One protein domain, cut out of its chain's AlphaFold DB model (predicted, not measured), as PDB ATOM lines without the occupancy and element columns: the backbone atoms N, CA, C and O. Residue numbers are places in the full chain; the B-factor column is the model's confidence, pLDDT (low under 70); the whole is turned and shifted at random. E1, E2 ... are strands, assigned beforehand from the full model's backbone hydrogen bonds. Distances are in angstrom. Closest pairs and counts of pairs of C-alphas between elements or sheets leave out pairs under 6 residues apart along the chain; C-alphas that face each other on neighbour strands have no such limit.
ATOM      1  N   SER A  42      -9.686  20.319 -50.235       98.19
ATOM      2  CA  SER A  42      -8.607  19.605 -50.925       98.19
ATOM      3  C   SER A  42      -7.707  18.870 -49.930       98.19
ATOM      4  O   SER A  42      -7.680  19.199 -48.740       98.19
ATOM      5  N   ASN A  43      -6.899  17.942 -50.430       98.38
ATOM      6  CA  ASN A  43      -5.815  17.282 -49.702       98.38
ATOM      7  C   ASN A  43      -4.672  18.229 -49.287       98.38
ATOM      8  O   ASN A  43      -3.826  17.847 -48.485       98.38
ATOM      9  N   TYR A  44      -4.623  19.456 -49.808       98.31
ATOM     10  CA  TYR A  44      -3.681  20.475 -49.336       98.31
ATOM     11  C   TYR A  44      -4.196  21.124 -48.052       98.31
ATOM     12  O   TYR A  44      -5.382  21.048 -47.750       98.31
ATOM     13  N   GLY A  45      -3.341  21.813 -47.303       97.44
ATOM     14  CA  GLY A  45      -3.703  22.550 -46.092       97.44
ATOM     15  C   GLY A  45      -3.070  21.981 -44.824       97.44
ATOM     16  O   GLY A  45      -2.049  21.293 -44.878       97.44
ATOM     17  N   LEU A  46      -3.657  22.316 -43.672       97.25
ATOM     18  CA  LEU A  46      -3.166  21.891 -42.360       97.25
ATOM     19  C   LEU A  46      -3.956  20.712 -41.811       97.25
ATOM     20  O   LEU A  46      -5.187  20.692 -41.849       97.25
ATOM     21  N   TYR A  47      -3.231  19.788 -41.200       97.94
ATOM     22  CA  TYR A  47      -3.770  18.699 -40.405       97.94
ATOM     23  C   TYR A  47      -3.142  18.774 -39.025       97.94
ATOM     24  O   TYR A  47      -1.929  18.923 -38.898       97.94
ATOM     25  N   LYS A  48      -3.968  18.721 -37.988       97.06
ATOM     26  CA  LYS A  48      -3.550  18.914 -36.600       97.06
ATOM     27  C   LYS A  48      -4.062  17.752 -35.772       97.06
ATOM     28  O   LYS A  48      -5.179  17.278 -35.994       97.06
ATOM     29  N   GLY A  49      -3.240  17.278 -34.853       96.81
ATOM     30  CA  GLY A  49      -3.529  16.075 -34.099       96.81
ATOM     31  C   GLY A  49      -2.890  16.038 -32.726       96.81
ATOM     32  O   GLY A  49      -2.071  16.892 -32.378       96.81
ATOM     33  N   VAL A  50      -3.265  15.011 -31.977       96.06
ATOM     34  CA  VAL A  50      -2.665  14.657 -30.692       96.06
ATOM     35  C   VAL A  50      -1.988  13.298 -30.776       96.06
ATOM     36  O   VAL A  50      -2.332  12.458 -31.610       96.06
ATOM     37  N   PHE A  51      -1.027  13.107 -29.885       92.81
ATOM     38  CA  PHE A  51      -0.152  11.948 -29.799       92.81
ATOM     39  C   PHE A  51      -0.316  11.258 -28.439       92.81
ATOM     40  O   PHE A  51      -0.446  11.952 -27.434       92.81
ATOM     41  N   THR A  52      -0.284   9.926 -28.379       85.06
ATOM     42  CA  THR A  52      -0.112   9.146 -27.134       85.06
ATOM     43  C   THR A  52       0.989   8.092 -27.281       85.06
ATOM     44  O   THR A  52       1.435   7.843 -28.393       85.06
ATOM     45  N   GLY A  53       1.456   7.495 -26.175       68.62
ATOM     46  CA  GLY A  53       2.706   6.708 -26.062       68.62
ATOM     47  C   GLY A  53       3.722   7.445 -25.181       68.62
ATOM     48  O   GLY A  53       4.271   6.881 -24.244       68.62
ATOM     49  N   SER A  54       3.788   8.749 -25.423       81.69
ATOM     50  CA  SER A  54       4.131   9.849 -24.510       81.69
ATOM     51  C   SER A  54       3.049  10.931 -24.687       81.69
ATOM     52  O   SER A  54       2.025  10.631 -25.300       81.69
ATOM     53  N   THR A  55       3.206  12.172 -24.212       89.75
ATOM     54  CA  THR A  55       2.258  13.253 -24.564       89.75
ATOM     55  C   THR A  55       2.790  14.123 -25.695       89.75
ATOM     56  O   THR A  55       3.991  14.373 -25.783       89.75
ATOM     57  N   GLY A  56       1.904  14.587 -26.578       92.81
ATOM     58  CA  GLY A  56       2.310  15.519 -27.616       92.81
ATOM     59  C   GLY A  56       1.228  15.935 -28.599       92.81
ATOM     60  O   GLY A  56       0.083  15.471 -28.566       92.81
ATOM     61  N   ILE A  57       1.644  16.791 -29.529       94.88
ATOM     62  CA  ILE A  57       0.854  17.255 -30.673       94.88
ATOM     63  C   ILE A  57       1.612  17.039 -31.980       94.88
ATOM     64  O   ILE A  57       2.843  17.029 -32.006       94.88
ATOM     65  N   ILE A  58       0.867  16.925 -33.076       96.44
ATOM     66  CA  ILE A  58       1.412  16.862 -34.432       96.44
ATOM     67  C   ILE A  58       0.702  17.862 -35.340       96.44
ATOM     68  O   ILE A  58      -0.513  18.051 -35.261       96.44
ATOM     69  N   VAL A  59       1.471  18.487 -36.225       96.88
ATOM     70  CA  VAL A  59       0.983  19.343 -37.305       96.88
ATOM     71  C   VAL A  59       1.594  18.854 -38.608       96.88
ATOM     72  O   VAL A  59       2.807  18.704 -38.700       96.88
ATOM     73  N   ILE A  60       0.763  18.625 -39.618       98.06
ATOM     74  CA  ILE A  60       1.177  18.300 -40.983       98.06
ATOM     75  C   ILE A  60       0.709  19.438 -41.882       98.06
ATOM     76  O   ILE A  60      -0.466  19.809 -41.865       98.06
ATOM     77  N   SER A  61       1.631  19.996 -42.657       97.56
ATOM     78  CA  SER A  61       1.364  21.032 -43.646       97.56
ATOM     79  C   SER A  61       1.608  20.457 -45.031       97.56
ATOM     80  O   SER A  61       2.730  20.073 -45.357       97.56
ATOM     81  N   LEU A  62       0.553  20.390 -45.841       98.00
ATOM     82  CA  LEU A  62       0.614  19.958 -47.235       98.00
ATOM     83  C   LEU A  62       0.357  21.163 -48.133       98.00
ATOM     84  O   LEU A  62      -0.796  21.484 -48.409       98.00
ATOM     85  N   ARG A  63       1.415  21.874 -48.535       96.69
ATOM     86  CA  ARG A  63       1.326  23.110 -49.332       96.69
ATOM     87  C   ARG A  63       0.305  24.113 -48.780       96.69
ATOM     88  O   ARG A  63      -0.401  24.778 -49.529       96.69
ATOM     89  N   ASN A  64       0.187  24.195 -47.449       94.88
ATOM     90  CA  ASN A  64      -0.692  25.184 -46.822       94.88
ATOM     91  C   ASN A  64      -0.140  26.598 -47.003       94.88
ATOM     92  O   ASN A  64      -0.900  27.548 -47.141       94.88
ATOM     93  N   GLU A  65       1.184  26.733 -46.962       88.00
ATOM     94  CA  GLU A  65       1.892  27.978 -47.224       88.00
ATOM     95  C   GLU A  65       3.007  27.690 -48.219       88.00
ATOM     96  O   GLU A  65       3.944  26.950 -47.909       88.00
ATOM     97  N   ASN A  66       2.890  28.271 -49.414       84.88
ATOM     98  CA  ASN A  66       3.786  28.014 -50.540       84.88
ATOM     99  C   ASN A  66       3.820  26.510 -50.895       84.88
ATOM    100  O   ASN A  66       2.872  25.773 -50.619       84.88
ATOM    101  N   ASP A  67       4.916  26.039 -51.487       88.69
ATOM    102  CA  ASP A  67       5.087  24.637 -51.890       88.69
ATOM    103  C   ASP A  67       5.604  23.715 -50.767       88.69
ATOM    104  O   ASP A  67       5.999  22.576 -51.016       88.69
ATOM    105  N   ASN A  68       5.587  24.174 -49.512       91.12
ATOM    106  CA  ASN A  68       6.153  23.430 -48.389       91.12
ATOM    107  C   ASN A  68       5.310  22.202 -48.015       91.12
ATOM    108  O   ASN A  68       4.102  22.301 -47.793       91.12
ATOM    109  N   VAL A  69       5.974  21.053 -47.860       97.62
ATOM    110  CA  VAL A  69       5.371  19.797 -47.394       97.62
ATOM    111  C   VAL A  69       6.194  19.245 -46.234       97.62
ATOM    112  O   VAL A  69       7.314  18.776 -46.426       97.62
ATOM    113  N   PHE A  70       5.657  19.316 -45.020       97.38
ATOM    114  CA  PHE A  70       6.372  18.901 -43.811       97.38
ATOM    115  C   PHE A  70       5.410  18.493 -42.699       97.38
ATOM    116  O   PHE A  70       4.221  18.816 -42.728       97.38
ATOM    117  N   ALA A  71       5.951  17.816 -41.692       97.81
ATOM    118  CA  ALA A  71       5.268  17.628 -40.425       97.81
ATOM    119  C   ALA A  71       6.173  18.037 -39.265       97.81
ATOM    120  O   ALA A  71       7.389  17.866 -39.317       97.81
ATOM    121  N   THR A  72       5.572  18.562 -38.207       96.19
ATOM    122  CA  THR A  72       6.236  18.795 -36.927       96.19
ATOM    123  C   THR A  72       5.479  18.080 -35.829       96.19
ATOM    124  O   THR A  72       4.255  18.192 -35.767       96.19
ATOM    125  N   ALA A  73       6.190  17.396 -34.940       94.69
ATOM    126  CA  ALA A  73       5.609  16.855 -33.718       94.69
ATOM    127  C   ALA A  73       6.327  17.454 -32.513       94.69
ATOM    128  O   ALA A  73       7.548  17.589 -32.533       94.69
ATOM    129  N   ARG A  74       5.578  17.805 -31.468       93.44
ATOM    130  CA  ARG A  74       6.150  18.127 -30.162       93.44
ATOM    131  C   ARG A  74       5.754  17.024 -29.200       93.44
ATOM    132  O   ARG A  74       4.567  16.897 -28.923       93.44
ATOM    133  N   ILE A  75       6.724  16.246 -28.732       92.38
ATOM    134  CA  ILE A  75       6.511  15.074 -27.874       92.38
ATOM    135  C   ILE A  75       7.372  15.257 -26.628       92.38
ATOM    136  O   ILE A  75       8.561  15.536 -26.750       92.38
ATOM    137  N   ASP A  76       6.764  15.211 -25.443       90.00
ATOM    138  CA  ASP A  76       7.417  15.494 -24.153       90.00
ATOM    139  C   ASP A  76       8.221  16.815 -24.143       90.00
ATOM    140  O   ASP A  76       9.223  16.982 -23.449       90.00
ATOM    141  N   GLY A  77       7.770  17.795 -24.934       86.69
ATOM    142  CA  GLY A  77       8.428  19.091 -25.114       86.69
ATOM    143  C   GLY A  77       9.544  19.126 -26.167       86.69
ATOM    144  O   GLY A  77       9.921  20.223 -26.578       86.69
ATOM    145  N   ALA A  78      10.024  17.982 -26.661       90.94
ATOM    146  CA  ALA A  78      11.000  17.905 -27.747       90.94
ATOM    147  C   ALA A  78      10.330  18.106 -29.117       90.94
ATOM    148  O   ALA A  78       9.251  17.571 -29.372       90.94
ATOM    149  N   LEU A  79      10.965  18.882 -30.001       92.94
ATOM    150  CA  LEU A  79      10.456  19.192 -31.340       92.94
ATOM    151  C   LEU A  79      11.106  18.294 -32.399       92.94
ATOM    152  O   LEU A  79      12.325  18.262 -32.540       92.94
ATOM    153  N   TYR A  80      10.272  17.623 -33.186       94.75
ATOM    154  CA  TYR A  80      10.658  16.759 -34.296       94.75
ATOM    155  C   TYR A  80      10.221  17.397 -35.613       94.75
ATOM    156  O   TYR A  80       9.070  17.817 -35.746       94.75
ATOM    157  N   HIS A  81      11.119  17.419 -36.599       97.00
ATOM    158  CA  HIS A  81      10.857  17.935 -37.944       97.00
ATOM    159  C   HIS A  81      10.936  16.806 -38.965       97.00
ATOM    160  O   HIS A  81      12.010  16.254 -39.202       97.00
ATOM    161  N   PHE A  82       9.812  16.471 -39.588       98.19
ATOM    162  CA  PHE A  82       9.740  15.407 -40.576       98.19
ATOM    163  C   PHE A  82       9.667  15.970 -41.990       98.19
ATOM    164  O   PHE A  82       8.850  16.848 -42.286       98.19
ATOM    165  N   THR A  83      10.461  15.388 -42.882       97.44
ATOM    166  CA  THR A  83      10.387  15.641 -44.322       97.44
ATOM    167  C   THR A  83       9.530  14.581 -45.001       97.44
ATOM    168  O   THR A  83       9.621  13.400 -44.652       97.44
ATOM    169  N   ALA A  84       8.720  14.993 -45.974       98.06
ATOM    170  CA  ALA A  84       7.876  14.089 -46.746       98.06
ATOM    171  C   ALA A  84       8.635  13.446 -47.914       98.06
ATOM    172  O   ALA A  84       9.425  14.095 -48.597       98.06
ATOM    173  N   VAL A  85       8.321  12.183 -48.183       97.38
ATOM    174  CA  VAL A  85       8.704  11.439 -49.381       97.38
ATOM    175  C   VAL A  85       7.431  10.889 -50.012       97.38
ATOM    176  O   VAL A  85       6.621  10.254 -49.337       97.38
ATOM    177  N   GLY A  86       7.259  11.124 -51.309       96.56
ATOM    178  CA  GLY A  86       6.109  10.653 -52.073       96.56
ATOM    179  C   GLY A  86       5.587  11.706 -53.041       96.56
ATOM    180  O   GLY A  86       6.149  12.795 -53.168       96.56
ATOM    181  N   ILE A  87       4.509  11.356 -53.736       96.50
ATOM    182  CA  ILE A  87       3.851  12.228 -54.705       96.50
ATOM    183  C   ILE A  87       2.679  12.923 -54.013       96.50
ATOM    184  O   ILE A  87       1.826  12.276 -53.406       96.50
ATOM    185  N   LEU A  88       2.644  14.249 -54.123       98.12
ATOM    186  CA  LEU A  88       1.539  15.083 -53.670       98.12
ATOM    187  C   LEU A  88       0.979  15.851 -54.867       98.12
ATOM    188  O   LEU A  88       1.638  16.743 -55.402       98.12
ATOM    189  N   GLU A  89      -0.252  15.518 -55.240       97.75
ATOM    190  CA  GLU A  89      -1.007  16.171 -56.308       97.75
ATOM    191  C   GLU A  89      -2.312  16.735 -55.755       97.75
ATOM    192  O   GLU A  89      -2.981  16.097 -54.940       97.75
ATOM    193  N   LEU A  90      -2.690  17.933 -56.199       98.06
ATOM    194  CA  LEU A  90      -3.910  18.592 -55.745       98.06
ATOM    195  C   LEU A  90      -5.151  17.761 -56.111       98.06
ATOM    196  O   LEU A  90      -5.307  17.314 -57.246       98.06
ATOM    197  N   ASN A  91      -6.062  17.612 -55.152       98.38
ATOM    198  CA  ASN A  91      -7.338  16.907 -55.286       98.38
ATOM    199  C   ASN A  91      -7.216  15.406 -55.602       98.38
ATOM    200  O   ASN A  91      -8.160  14.797 -56.114       98.38
ATOM    201  N   LYS A  92      -6.076  14.783 -55.281       98.50
ATOM    202  CA  LYS A  92      -5.857  13.337 -55.420       98.50
ATOM    203  C   LYS A  92      -5.658  12.673 -54.055       98.50
ATOM    204  O   LYS A  92      -5.034  13.275 -53.176       98.50
ATOM    205  N   PRO A  93      -6.158  11.436 -53.853       98.25
ATOM    206  CA  PRO A  93      -5.767  10.636 -52.699       98.25
ATOM    207  C   PRO A  93      -4.246  10.582 -52.593       98.25
ATOM    208  O   PRO A  93      -3.551  10.420 -53.594       98.25
ATOM    209  N   THR A  94      -3.735  10.779 -51.389       97.88
ATOM    210  CA  THR A  94      -2.310  10.976 -51.142       97.88
ATOM    211  C   THR A  94      -1.835   9.986 -50.090       97.88
ATOM    212  O   THR A  94      -2.536   9.755 -49.108       97.88
ATOM    213  N   SER A  95      -0.634   9.441 -50.286       98.25
ATOM    214  CA  SER A  95       0.112   8.672 -49.289       98.25
ATOM    215  C   SER A  95       1.548   9.191 -49.258       98.25
ATOM    216  O   SER A  95       2.250   9.126 -50.268       98.25
ATOM    217  N   LEU A  96       1.964   9.763 -48.128       98.75
ATOM    218  CA  LEU A  96       3.295  10.340 -47.935       98.75
ATOM    219  C   LEU A  96       3.988   9.670 -46.756       98.75
ATOM    220  O   LEU A  96       3.418   9.579 -45.667       98.75
ATOM    221  N   LEU A  97       5.242   9.276 -46.956       98.69
ATOM    222  CA  LEU A  97       6.115   8.825 -45.883       98.69
ATOM    223  C   LEU A  97       6.838  10.032 -45.286       98.69
ATOM    224  O   LEU A  97       7.636  10.680 -45.957       98.69
ATOM    225  N   PHE A  98       6.598  10.312 -44.013       98.62
ATOM    226  CA  PHE A  98       7.315  11.327 -43.251       98.62
ATOM    227  C   PHE A  98       8.464  10.683 -42.477       98.62
ATOM    228  O   PHE A  98       8.265   9.655 -41.829       98.62
ATOM    229  N   ARG A  99       9.669  11.269 -42.540       98.19
ATOM    230  CA  ARG A  99      10.874  10.750 -41.861       98.19
ATOM    231  C   ARG A  99      11.610  11.837 -41.083       98.19
ATOM    232  O   ARG A  99      11.724  12.966 -41.553       98.19
ATOM    233  N   ASN A 100      12.134  11.458 -39.925       97.19
ATOM    234  CA  ASN A 100      13.072  12.216 -39.103       97.19
ATOM    235  C   ASN A 100      14.016  11.201 -38.442       97.19
ATOM    236  O   ASN A 100      13.614  10.521 -37.501       97.19
ATOM    237  N   SER A 101      15.242  11.052 -38.948       95.00
ATOM    238  CA  SER A 101      16.213  10.071 -38.431       95.00
ATOM    239  C   SER A 101      15.606   8.653 -38.323       95.00
ATOM    240  O   SER A 101      15.157   8.108 -39.334       95.00
ATOM    241  N   ASN A 102      15.548   8.078 -37.114       95.00
ATOM    242  CA  ASN A 102      14.970   6.758 -36.827       95.00
ATOM    243  C   ASN A 102      13.437   6.770 -36.657       95.00
ATOM    244  O   ASN A 102      12.829   5.723 -36.444       95.00
ATOM    245  N   SER A 103      12.805   7.941 -36.742       96.75
ATOM    246  CA  SER A 103      11.361   8.120 -36.614       96.75
ATOM    247  C   SER A 103      10.695   8.268 -37.983       96.75
ATOM    248  O   SER A 103      11.192   8.967 -38.871       96.75
ATOM    249  N   SER A 104       9.533   7.646 -38.165       97.88
ATOM    250  CA  SER A 104       8.758   7.736 -39.398       97.88
ATOM    251  C   SER A 104       7.282   7.410 -39.213       97.88
ATOM    252  O   SER A 104       6.905   6.699 -38.286       97.88
ATOM    253  N   PHE A 105       6.454   7.872 -40.144       98.38
ATOM    254  CA  PHE A 105       5.063   7.448 -40.272       98.38
ATOM    255  C   PHE A 105       4.555   7.678 -41.696       98.38
ATOM    256  O   PHE A 105       5.034   8.569 -42.398       98.38
ATOM    257  N   ASN A 106       3.554   6.909 -42.114       98.44
ATOM    258  CA  ASN A 106       2.804   7.176 -43.336       98.44
ATOM    259  C   ASN A 106       1.578   8.021 -43.002       98.44
ATOM    260  O   ASN A 106       0.816   7.676 -42.101       98.44
ATOM    261  N   PHE A 107       1.379   9.102 -43.746       98.75
ATOM    262  CA  PHE A 107       0.166   9.907 -43.722       98.75
ATOM    263  C   PHE A 107      -0.637   9.649 -44.990       98.75
ATOM    264  O   PHE A 107      -0.107   9.770 -46.096       98.75
ATOM    265  N   MET A 108      -1.920   9.337 -44.827       98.62
ATOM    266  CA  MET A 108      -2.844   9.118 -45.934       98.62
ATOM    267  C   MET A 108      -4.072  10.009 -45.792       98.62
ATOM    268  O   MET A 108      -4.583  10.191 -44.688       98.62
ATOM    269  N   VAL A 109      -4.562  10.548 -46.906       98.69
ATOM    270  CA  VAL A 109      -5.762  11.394 -46.940       98.69
ATOM    271  C   VAL A 109      -6.439  11.311 -48.307       98.69
ATOM    272  O   VAL A 109      -5.764  11.129 -49.325       98.69
ATOM    273  N   TYR A 110      -7.763  11.463 -48.354       98.62
ATOM    274  CA  TYR A 110      -8.477  11.585 -49.624       98.62
ATOM    275  C   TYR A 110      -8.223  12.935 -50.303       98.62
ATOM    276  O   TYR A 110      -7.759  13.894 -49.686       98.62
ATOM    277  N   GLY A 111      -8.538  13.005 -51.602       98.44
ATOM    278  CA  GLY A 111      -8.306  14.189 -52.434       98.44
ATOM    279  C   GLY A 111      -9.040  15.445 -51.964       98.44
ATOM    280  O   GLY A 111      -8.556  16.545 -52.190       98.44
ATOM    281  N   ASP A 112     -10.156  15.300 -51.257       98.06
ATOM    282  CA  ASP A 112     -10.911  16.401 -50.644       98.06
ATOM    283  C   ASP A 112     -10.378  16.807 -49.255       98.06
ATOM    284  O   ASP A 112     -10.876  17.746 -48.629       98.06
ATOM    285  N   GLY A 113      -9.350  16.109 -48.766       97.81
ATOM    286  CA  GLY A 113      -8.766  16.303 -47.449       97.81
ATOM    287  C   GLY A 113      -9.502  15.593 -46.312       97.81
ATOM    288  O   GLY A 113      -9.143  15.808 -45.150       97.81
ATOM    289  N   SER A 114     -10.510  14.772 -46.612       97.50
ATOM    290  CA  SER A 114     -11.241  13.985 -45.621       97.50
ATOM    291  C   SER A 114     -10.470  12.735 -45.172       97.50
ATOM    292  O   SER A 114      -9.513  12.293 -45.814       97.50
ATOM    293  N   THR A 115     -10.875  12.218 -44.007       96.62
ATOM    294  CA  THR A 115     -10.349  10.999 -43.359       96.62
ATOM    295  C   THR A 115      -8.813  10.885 -43.350       96.62
ATOM    296  O   THR A 115      -8.258   9.900 -43.847       96.62
ATOM    297  N   PRO A 116      -8.093  11.878 -42.797       98.12
ATOM    298  CA  PRO A 116      -6.658  11.739 -42.601       98.12
ATOM    299  C   PRO A 116      -6.364  10.565 -41.660       98.12
ATOM    300  O   PRO A 116      -7.001  10.419 -40.616       98.12
ATOM    301  N   THR A 117      -5.386   9.740 -42.014       97.62
ATOM    302  CA  THR A 117      -4.963   8.583 -41.221       97.62
ATOM    303  C   THR A 117      -3.446   8.504 -41.142       97.62
ATOM    304  O   THR A 117      -2.729   8.986 -42.020       97.62
ATOM    305  N   ILE A 118      -2.965   7.900 -40.057       97.75
ATOM    306  CA  ILE A 118      -1.551   7.625 -39.821       97.75
ATOM    307  C   ILE A 118      -1.370   6.112 -39.712       97.75
ATOM    308  O   ILE A 118      -2.136   5.447 -39.018       97.75
ATOM    309  N   SER A 119      -0.352   5.570 -40.372       96.81
ATOM    310  CA  SER A 119       0.037   4.161 -40.257       96.81
ATOM    311  C   SER A 119       1.558   4.005 -40.212       96.81
ATOM    312  O   SER A 119       2.299   4.941 -40.513       96.81
ATOM    313  N   GLY A 120       2.044   2.830 -39.799       95.50
ATOM    314  CA  GLY A 120       3.486   2.558 -39.713       95.50
ATOM    315  C   GLY A 120       4.240   3.516 -38.783       95.50
ATOM    316  O   GLY A 120       5.388   3.854 -39.056       95.50
ATOM    317  N   LEU A 121       3.576   4.001 -37.729       95.88
ATOM    318  CA  LEU A 121       4.140   4.969 -36.795       95.88
ATOM    319  C   LEU A 121       5.280   4.337 -35.993       95.88
ATOM    320  O   LEU A 121       5.075   3.392 -35.237       95.88
ATOM    321  N   THR A 122       6.469   4.901 -36.143       95.44
ATOM    322  CA  THR A 122       7.657   4.596 -35.349       95.44
ATOM    323  C   THR A 122       8.230   5.916 -34.878       95.44
ATOM    324  O   THR A 122       8.624   6.732 -35.703       95.44
ATOM    325  N   ILE A 123       8.270   6.140 -33.569       94.38
ATOM    326  CA  ILE A 123       8.937   7.300 -32.987       94.38
ATOM    327  C   ILE A 123       9.982   6.781 -32.008       94.38
ATOM    328  O   ILE A 123       9.668   6.009 -31.099       94.38
ATOM    329  N   GLU A 124      11.229   7.183 -32.222       93.25
ATOM    330  CA  GLU A 124      12.353   6.824 -31.363       93.25
ATOM    331  C   GLU A 124      12.067   7.218 -29.907       93.25
ATOM    332  O   GLU A 124      11.555   8.303 -29.649       93.25
ATOM    333  N   ALA A 125      12.360   6.311 -28.969       90.81
ATOM    334  CA  ALA A 125      12.068   6.432 -27.533       90.81
ATOM    335  C   ALA A 125      10.577   6.482 -27.119       90.81
ATOM    336  O   ALA A 125      10.295   6.520 -25.925       90.81
ATOM    337  N   HIS A 126       9.625   6.374 -28.055       90.62
ATOM    338  CA  HIS A 126       8.184   6.399 -27.755       90.62
ATOM    339  C   HIS A 126       7.451   5.171 -28.341       90.62
ATOM    340  O   HIS A 126       6.653   5.298 -29.277       90.62
ATOM    341  N   PRO A 127       7.716   3.952 -27.827       87.69
ATOM    342  CA  PRO A 127       7.086   2.730 -28.324       87.69
ATOM    343  C   PRO A 127       5.576   2.707 -28.051       87.69
ATOM    344  O   PRO A 127       5.084   3.256 -27.067       87.69
ATOM    345  N   GLY A 128       4.822   2.028 -28.921       86.19
ATOM    346  CA  GLY A 128       3.368   1.898 -28.765       86.19
ATOM    347  C   GLY A 128       2.614   3.221 -28.919       86.19
ATOM    348  O   GLY A 128       1.525   3.376 -28.354       86.19
ATOM    349  N   ALA A 129       3.209   4.165 -29.650       91.19
ATOM    350  CA  ALA A 129       2.627   5.459 -29.916       91.19
ATOM    351  C   ALA A 129       1.355   5.379 -30.767       91.19
ATOM    352  O   ALA A 129       1.140   4.446 -31.542       91.19
ATOM    353  N   SER A 130       0.493   6.378 -30.636       93.94
ATOM    354  CA  SER A 130      -0.732   6.509 -31.422       93.94
ATOM    355  C   SER A 130      -0.987   7.971 -31.753       93.94
ATOM    356  O   SER A 130      -0.692   8.855 -30.955       93.94
ATOM    357  N   ILE A 131      -1.542   8.228 -32.935       95.94
ATOM    358  CA  ILE A 131      -1.891   9.572 -33.389       95.94
ATOM    359  C   ILE A 131      -3.325   9.558 -33.894       95.94
ATOM    360  O   ILE A 131      -3.706   8.689 -34.678       95.94
ATOM    361  N   ILE A 132      -4.087  10.568 -33.494       95.94
ATOM    362  CA  ILE A 132      -5.311  10.977 -34.182       95.94
ATOM    363  C   ILE A 132      -5.121  12.409 -34.653       95.94
ATOM    364  O   ILE A 132      -4.469  13.214 -33.987       95.94
ATOM    365  N   LEU A 133      -5.672  12.728 -35.812       97.44
ATOM    366  CA  LEU A 133      -5.543  14.044 -36.410       97.44
ATOM    367  C   LEU A 133      -6.728  14.342 -37.307       97.44
ATOM    368  O   LEU A 133      -7.418  13.446 -37.783       97.44
ATOM    369  N   PHE A 134      -6.924  15.625 -37.559       97.50
ATOM    370  CA  PHE A 134      -7.979  16.109 -38.421       97.50
ATOM    371  C   PHE A 134      -7.496  17.287 -39.244       97.50
ATOM    372  O   PHE A 134      -6.621  18.048 -38.831       97.50
ATOM    373  N   LYS A 135      -8.114  17.451 -40.410       97.50
ATOM    374  CA  LYS A 135      -7.930  18.638 -41.229       97.50
ATOM    375  C   LYS A 135      -8.458  19.865 -40.490       97.50
ATOM    376  O   LYS A 135      -9.604  19.864 -40.038       97.50
ATOM    377  N   GLU A 136      -7.641  20.907 -40.408       96.81
ATOM    378  CA  GLU A 136      -8.111  22.232 -40.028       96.81
ATOM    379  C   GLU A 136      -8.626  22.969 -41.258       96.81
ATOM    380  O   GLU A 136      -7.997  22.966 -42.320       96.81
ATOM    381  N   ARG A 137      -9.782  23.611 -41.100       95.12
ATOM    382  CA  ARG A 137     -10.351  24.503 -42.105       95.12
ATOM    383  C   ARG A 137     -10.236  25.938 -41.625       95.12
ATOM    384  O   ARG A 137     -10.251  26.198 -40.423       95.12
ATOM    385  N   SER A 138     -10.213  26.880 -42.560       94.25
ATOM    386  CA  SER A 138     -10.162  28.311 -42.239       94.25
ATOM    387  C   SER A 138     -11.348  28.800 -41.394       94.25
ATOM    388  O   SER A 138     -11.265  29.847 -40.765       94.25
ATOM    389  N   ASP A 139     -12.460  28.060 -41.396       92.69
ATOM    390  CA  ASP A 139     -13.696  28.336 -40.658       92.69
ATOM    391  C   ASP A 139     -13.917  27.395 -39.456       92.69
ATOM    392  O   ASP A 139     -14.913  27.513 -38.743       92.69
TER     393      ASP A 139
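AT A GLANCE: This is residues 42 to 139 of the 231 residues of an uncharacterized protein of Pseudobacter ginsenosidimutans (UniProt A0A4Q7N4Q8). One antiparallel sheet of eight strands is bent round on itself into a nearly closed, barrel-like shell: E7, E6 and E5 make one wall, E3, E2, E1 and E8 the facing wall, and E4 turns the corner between them. The edge strands E7 and E8 come near each other at the seam, but they are not neighbours in the sheet. The printed part has 98 residues, with eight named strands, E1 to E8 along the chain, and no named helix; its class is all strand, and the order across the sheet is E7, E6, E5, E4, E3, E2, E1, E8. The whole is compact, with a radius of gyration of the C-alphas of 12.5 A, and spans 35 by 28 by 22 A.

HOW THE PARTS SIT: The sheet is a folded sheet, bent back into two leaves that face each other, with E4, residues 78 to 85, as the hinge. E4 has staggered pairing. Its residues 78 to 83 pair with E3, residues 69 to 75, where N 80 and O 73 are 2.8 A apart. Its residues 83 to 85 pair with E5, residues 94 to 100, at 134 degrees between directions, where N 85 and O 97 are 2.8 A apart. In one leaf E5 is the antiparallel neighbour of E6, residues 103 to 109, with N 98 and O 105 at 2.8 A. E6 is the antiparallel neighbour of the edge strand E7, residues 117 to 122, with N 108 and O 117 at 2.9 A. In the other leaf E3 and E2, residues 56 to 62, form a hairpin at 176 degrees, with N 59 and O 72 at 2.8 A. E2 and E1, residues 45 to 52, are also a hairpin, with N 47 and O 60 at 2.8 A. E1 pairs with the edge strand E8, residues 130 to 136, with N 48 and O 134 at 2.9 A. E1 to E7 form a meander, each strand the antiparallel neighbour of the one before. The closest C-alphas of E7 and E8, those of Ile 118 and Ile 131, are 6.7 A apart.

IN THESE COORDINATES: From first to last C-alpha, E1 measures 23.5 A, E4 22.7 A, E6 20.3 A, E2 20.2 A, E3 20.1 A, E5 19.6 A, E8 19.4 A and E7 14.5 A. E1 begins at C-alpha 45, (-3.703, 22.550, -46.092), and E8 ends at C-alpha 136, (-8.111, 22.232, -40.028).

THE WHOLE: The two C-alphas farthest apart, those of Ala 125 and Asp 139, are 36.3 A apart. The printed part has no cut, and no link is long. The mean pLDDT of the printed part is 95.2, and residue 53 is under 70.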